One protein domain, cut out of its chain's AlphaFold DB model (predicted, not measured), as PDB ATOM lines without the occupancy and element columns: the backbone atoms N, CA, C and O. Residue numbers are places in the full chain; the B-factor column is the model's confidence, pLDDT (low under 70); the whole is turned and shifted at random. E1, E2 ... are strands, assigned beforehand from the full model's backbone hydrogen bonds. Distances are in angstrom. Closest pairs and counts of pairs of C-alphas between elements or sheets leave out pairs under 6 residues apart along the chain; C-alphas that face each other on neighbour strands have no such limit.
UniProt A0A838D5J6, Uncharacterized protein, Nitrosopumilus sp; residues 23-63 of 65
ATOM      1  N   ALA A  23     281.447 253.068 137.175       64.25
ATOM      2  CA  ALA A  23     280.916 253.377 135.848       64.25
ATOM      3  C   ALA A  23     279.429 253.012 135.814       64.25
ATOM      4  O   ALA A  23     279.039 251.954 136.317       64.25
ATOM      5  N   TYR A  24     278.612 253.892 135.241       68.69
ATOM      6  CA  TYR A  24     277.169 253.718 135.127       68.69
ATOM      7  C   TYR A  24     276.710 253.895 133.677       68.69
ATOM      8  O   TYR A  24     277.287 254.673 132.916       68.69
ATOM      9  N   HIS A  25     275.640 253.194 133.314       72.06
ATOM     10  CA  HIS A  25     274.907 253.363 132.066       72.06
ATOM     11  C   HIS A  25     273.505 253.886 132.385       72.06
ATOM     12  O   HIS A  25     272.809 253.316 133.224       72.06
ATOM     13  N   ILE A  26     273.107 254.987 131.745       72.06
ATOM     14  CA  ILE A  26     271.771 255.575 131.890       72.06
ATOM     15  C   ILE A  26     271.084 255.511 130.534       72.06
ATOM     16  O   ILE A  26     271.609 256.044 129.556       72.06
ATOM     17  N   ASP A  27     269.902 254.904 130.512       72.19
ATOM     18  CA  ASP A  27     269.001 254.900 129.367       72.19
ATOM     19  C   ASP A  27     267.719 255.664 129.726       72.19
ATOM     20  O   ASP A  27     267.096 255.419 130.766       72.19
ATOM     21  N   ALA A  28     267.359 256.635 128.890       63.66
ATOM     22  CA  ALA A  28     266.193 257.486 129.071       63.66
ATOM     23  C   ALA A  28     265.571 257.811 127.701       63.66
ATOM     24  O   ALA A  28     266.148 258.586 126.929       63.66
ATOM     25  N   PRO A  29     264.379 257.275 127.386       64.88
ATOM     26  CA  PRO A  29     263.667 257.641 126.177       64.88
ATOM     27  C   PRO A  29     263.036 259.026 126.369       64.88
ATOM     28  O   PRO A  29     262.026 259.179 127.057       64.88
ATOM     29  N   PHE A  30     263.624 260.055 125.755       58.62
ATOM     30  CA  PHE A  30     262.976 261.359 125.609       58.62
ATOM     31  C   PHE A  30     261.863 261.234 124.562       58.62
ATOM     32  O   PHE A  30     262.088 261.419 123.369       58.62
ATOM     33  N   LEU A  31     260.663 260.854 124.997       57.22
ATOM     34  CA  LEU A  31     259.490 260.796 124.128       57.22
ATOM     35  C   LEU A  31     258.823 262.174 124.084       57.22
ATOM     36  O   LEU A  31     258.374 262.685 125.111       57.22
ATOM     37  N   GLU A  32     258.719 262.766 122.893       54.34
ATOM     38  CA  GLU A  32     257.840 263.916 122.675       54.34
ATOM     39  C   GLU A  32     256.389 263.530 123.014       54.34
ATOM     40  O   GLU A  32     255.853 262.535 122.527       54.34
ATOM     41  N   GLY A  33     255.737 264.325 123.864       57.00
ATOM     42  CA  GLY A  33     254.281 264.305 124.039       57.00
ATOM     43  C   GLY A  33     253.716 263.418 125.152       57.00
ATOM     44  O   GLY A  33     252.573 263.641 125.547       57.00
ATOM     45  N   ASN A  34     254.474 262.478 125.725       62.72
ATOM     46  CA  ASN A  34     254.023 261.730 126.903       62.72
ATOM     47  C   ASN A  34     254.911 262.099 128.086       62.72
ATOM     48  O   ASN A  34     256.024 261.605 128.215       62.72
ATOM     49  N   GLY A  35     254.416 262.979 128.956       64.31
ATOM     50  CA  GLY A  35     255.156 263.473 130.119       64.31
ATOM     51  C   GLY A  35     255.599 262.396 131.115       64.31
ATOM     52  O   GLY A  35     256.201 262.733 132.122       64.31
ATOM     53  N   ASN A  36     255.308 261.117 130.872       71.69
ATOM     54  CA  ASN A  36     255.793 259.991 131.658       71.69
ATOM     55  C   ASN A  36     257.047 259.394 131.004       71.69
ATOM     56  O   ASN A  36     256.967 258.865 129.898       71.69
ATOM     57  N   TYR A  37     258.173 259.413 131.713       75.94
ATOM     58  CA  TYR A  37     259.436 258.829 131.267       75.94
ATOM     59  C   TYR A  37     259.989 257.868 132.321       75.94
ATOM     60  O   TYR A  37     259.911 258.121 133.524       75.94
ATOM     61  N   THR A  38     260.532 256.743 131.859       81.38
ATOM     62  CA  THR A  38     261.241 255.774 132.703       81.38
ATOM     63  C   THR A  38     262.731 255.929 132.446       81.38
ATOM     64  O   THR A  38     263.171 255.729 131.319       81.38
ATOM     65  N   ILE A  39     263.501 256.276 133.471       82.44
ATOM     66  CA  ILE A  39     264.965 256.265 133.426       82.44
ATOM     67  C   ILE A  39     265.438 254.940 134.007       82.44
ATOM     68  O   ILE A  39     265.078 254.612 135.136       82.44
ATOM     69  N   ARG A  40     266.265 254.202 133.267       83.44
ATOM     70  CA  ARG A  40     266.940 252.994 133.753       83.44
ATOM     71  C   ARG A  40     268.404 253.324 134.016       83.44
ATOM     72  O   ARG A  40     269.111 253.750 133.106       83.44
ATOM     73  N   ALA A  41     268.856 253.127 135.249       81.38
ATOM     74  CA  ALA A  41     270.253 253.274 135.635       81.38
ATOM     75  C   ALA A  41     270.846 251.896 135.936       81.38
ATOM     76  O   ALA A  41     270.263 251.122 136.690       81.38
ATOM     77  N   GLU A  42     272.002 251.592 135.362       84.31
ATOM     78  CA  GLU A  42     272.709 250.327 135.550       84.31
ATOM     79  C   GLU A  42     274.164 250.584 135.944       84.31
ATOM     80  O   GLU A  42     274.862 251.370 135.303       84.31
ATOM     81  N   VAL A  43     274.641 249.914 136.993       81.00
ATOM     82  CA  VAL A  43     276.056 249.959 137.381       81.00
ATOM     83  C   VAL A  43     276.829 248.966 136.520       81.00
ATOM     84  O   VAL A  43     276.650 247.756 136.640       81.00
ATOM     85  N   THR A  44     277.726 249.474 135.678       78.75
ATOM     86  CA  THR A  44     278.539 248.648 134.776       78.75
ATOM     87  C   THR A  44     279.867 248.229 135.402       78.75
ATOM     88  O   THR A  44     280.418 247.202 135.015       78.75
ATOM     89  N   ALA A  45     280.393 248.997 136.366       76.94
ATOM     90  CA  ALA A  45     281.592 248.629 137.121       76.94
ATOM     91  C   ALA A  45     281.672 249.323 138.490       76.94
ATOM     92  O   ALA A  45     281.261 250.474 138.628       76.94
ATOM     93  N   ILE A  46     282.281 248.643 139.466       78.06
ATOM     94  CA  ILE A  46     282.694 249.176 140.773       78.06
ATOM     95  C   ILE A  46     284.181 248.850 140.935       78.06
ATOM     96  O   ILE A  46     284.558 247.683 140.859       78.06
ATOM     97  N   ASN A  47     285.038 249.859 141.120       77.56
ATOM     98  CA  ASN A  47     286.499 249.683 141.164       77.56
ATOM     99  C   ASN A  47     287.044 248.918 139.944       77.56
ATOM    100  O   ASN A  47     287.864 248.013 140.076       77.56
ATOM    101  N   SER A  48     286.537 249.254 138.753       75.75
ATOM    102  CA  SER A  48     286.880 248.600 137.478       75.75
ATOM    103  C   SER A  48     286.488 247.119 137.361       75.75
ATOM    104  O   SER A  48     286.869 246.471 136.389       75.75
ATOM    105  N   ILE A  49     285.699 246.582 138.298       79.06
ATOM    106  CA  ILE A  49     285.188 245.207 138.265       79.06
ATOM    107  C   ILE A  49     283.693 245.235 137.939       79.06
ATOM    108  O   ILE A  49     282.935 245.997 138.541       79.06
ATOM    109  N   GLN A  50     283.263 244.397 136.993       83.62
ATOM    110  CA  GLN A  50     281.846 244.235 136.674       83.62
ATOM    111  C   GLN A  50     281.133 243.471 137.806       83.62
ATOM    112  O   GLN A  50     281.637 242.430 138.237       83.62
ATOM    113  N   PRO A  51     279.975 243.946 138.297       81.81
ATOM    114  CA  PRO A  51     279.189 243.208 139.282       81.81
ATOM    115  C   PRO A  51     278.767 241.825 138.761       81.81
ATOM    116  O   PRO A  51     278.331 241.703 137.620       81.81
ATOM    117  N   GLU A  52     278.835 240.790 139.607       87.12
ATOM    118  CA  GLU A  52     278.390 239.427 139.246       87.12
ATOM    119  C   GLU A  52     276.897 239.360 138.903       87.12
ATOM    120  O   GLU A  52     276.473 238.548 138.085       87.12
ATOM    121  N   ASN A  53     276.096 240.214 139.542       85.56
ATOM    122  CA  ASN A  53     274.676 240.370 139.260       85.56
ATOM    123  C   ASN A  53     274.412 241.814 138.823       85.56
ATOM    124  O   ASN A  53     274.950 242.723 139.460       85.56
ATOM    125  N   PRO A  54     273.558 242.045 137.807       82.88
ATOM    126  CA  PRO A  54     273.190 243.393 137.395       82.88
ATOM    127  C   PRO A  54     272.615 244.194 138.565       82.88
ATOM    128  O   PRO A  54     271.672 243.758 139.230       82.88
ATOM    129  N   ILE A  55     273.179 245.375 138.805       84.00
ATOM    130  CA  ILE A  55     272.635 246.356 139.746       84.00
ATOM    131  C   ILE A  55     271.931 247.404 138.896       84.00
ATOM    132  O   ILE A  55     272.585 248.213 138.237       84.00
ATOM    133  N   VAL A  56     270.603 247.339 138.880       85.88
ATOM    134  CA  VAL A  56     269.741 248.173 138.040       85.88
ATOM    135  C   VAL A  56     268.681 248.827 138.912       85.88
ATOM    136  O   VAL A  56     268.108 248.162 139.776       85.88
ATOM    137  N   ASP A  57     268.402 250.101 138.654       83.62
ATOM    138  CA  ASP A  57     267.258 250.810 139.220       83.62
ATOM    139  C   ASP A  57     266.456 251.516 138.119       83.62
ATOM    140  O   ASP A  57     266.994 251.889 137.071       83.62
ATOM    141  N   GLU A  58     265.156 251.679 138.352       85.69
ATOM    142  CA  GLU A  58     264.223 252.300 137.415       85.69
ATOM    143  C   GLU A  58     263.456 253.441 138.081       85.69
ATOM    144  O   GLU A  58     262.697 253.253 139.034       85.69
ATOM    145  N   PHE A  59     263.579 254.635 137.511       82.19
ATOM    146  CA  PHE A  59     262.905 255.838 137.979       82.19
ATOM    147  C   PHE A  59     261.783 256.195 137.019       82.19
ATOM    148  O   PHE A  59     262.021 256.527 135.859       82.19
ATOM    149  N   ARG A  60     260.545 256.160 137.510       82.19
ATOM    150  CA  ARG A  60     259.383 256.644 136.761       82.19
ATOM    151  C   ARG A  60     259.134 258.093 137.120       82.19
ATOM    152  O   ARG A  60     258.773 258.403 138.253       82.19
ATOM    153  N   LEU A  61     259.308 258.967 136.146       77.62
ATOM    154  CA  LEU A  61     259.111 260.393 136.297       77.62
ATOM    155  C   LEU A  61     257.923 260.840 135.459       77.62
ATOM    156  O   LEU A  61     257.684 260.340 134.361       77.62
ATOM    157  N   ARG A  62     257.177 261.800 136.001       78.38
ATOM    158  CA  ARG A  62     256.078 262.463 135.312       78.38
ATOM    159  C   ARG A  62     256.332 263.962 135.305       78.38
ATOM    160  O   ARG A  62     256.376 264.574 136.369       78.38
ATOM    161  N   THR A  63     256.468 264.564 134.130       68.19
ATOM    162  CA  THR A  63     256.410 266.015 133.973       68.19
ATOM    163  C   THR A  63     254.974 266.474 134.205       68.19
ATOM    164  O   THR A  63     254.044 265.967 133.571       68.19
TER     165      THR A  63
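This is residues 23 to 63 of the 65 residues of an uncharacterized protein of Nitrosopumilus sp (UniProt A0A838D5J6). One narrow antiparallel sheet of three strands makes a long rod, with the long strand E2 in the middle and E1 and E3 side by side with it, one along each edge. The chain folds back twice, through loops at opposite ends of the rod, and both faces of the sheet are bare. The printed part has 41 residues with three named strands, E1, E2 and E3 along the chain and in the same order across the sheet, and no named helix; the class is all strand. The whole is loose, with a radius of gyration of the C-alphas of 12.8 A, and spans 39 by 13 by 11 A.

E2, residues 36 to 46, is the longest strand, 30.4 A from C-alpha 36 at (255.793, 259.991, 131.658) to C-alpha 46 at (282.694, 249.176, 140.773). E3, residues 55 to 62, is 23.5 A long and ends with C-alpha 62 at (256.078, 262.463, 135.312). E1, residues 23 to 27, is 13.6 A long and begins with C-alpha 23 at (280.916, 253.377, 135.848).

E2 is the inner strand; E1 and E3 are the edge strands. The strands form a meander, each the antiparallel neighbour of the one before. E2 and E3 are a hairpin, with 159 degrees between their directions. The C-alphas of Asn 36 and Arg 62 face each other at 4.4 A, and N 39 and O 59 are within hydrogen-bond range at 2.8 A. E1 and E2 are a hairpin too, at 160 degrees. The C-alphas of Tyr 24 and Val 43 face each other at 4.5 A, and N 25 and O 42 are within hydrogen-bond range at 2.8 A.

The two C-alphas farthest apart, those of Gly 33 and Asn 47, are 39.3 A apart. The printed part has no cut. Both links, E1 to E2 and E2 to E3, are short, with 8 residues each. The mean pLDDT of the printed part is 75.3; residues 23 to 24, 28 to 35 and 63 are under 70.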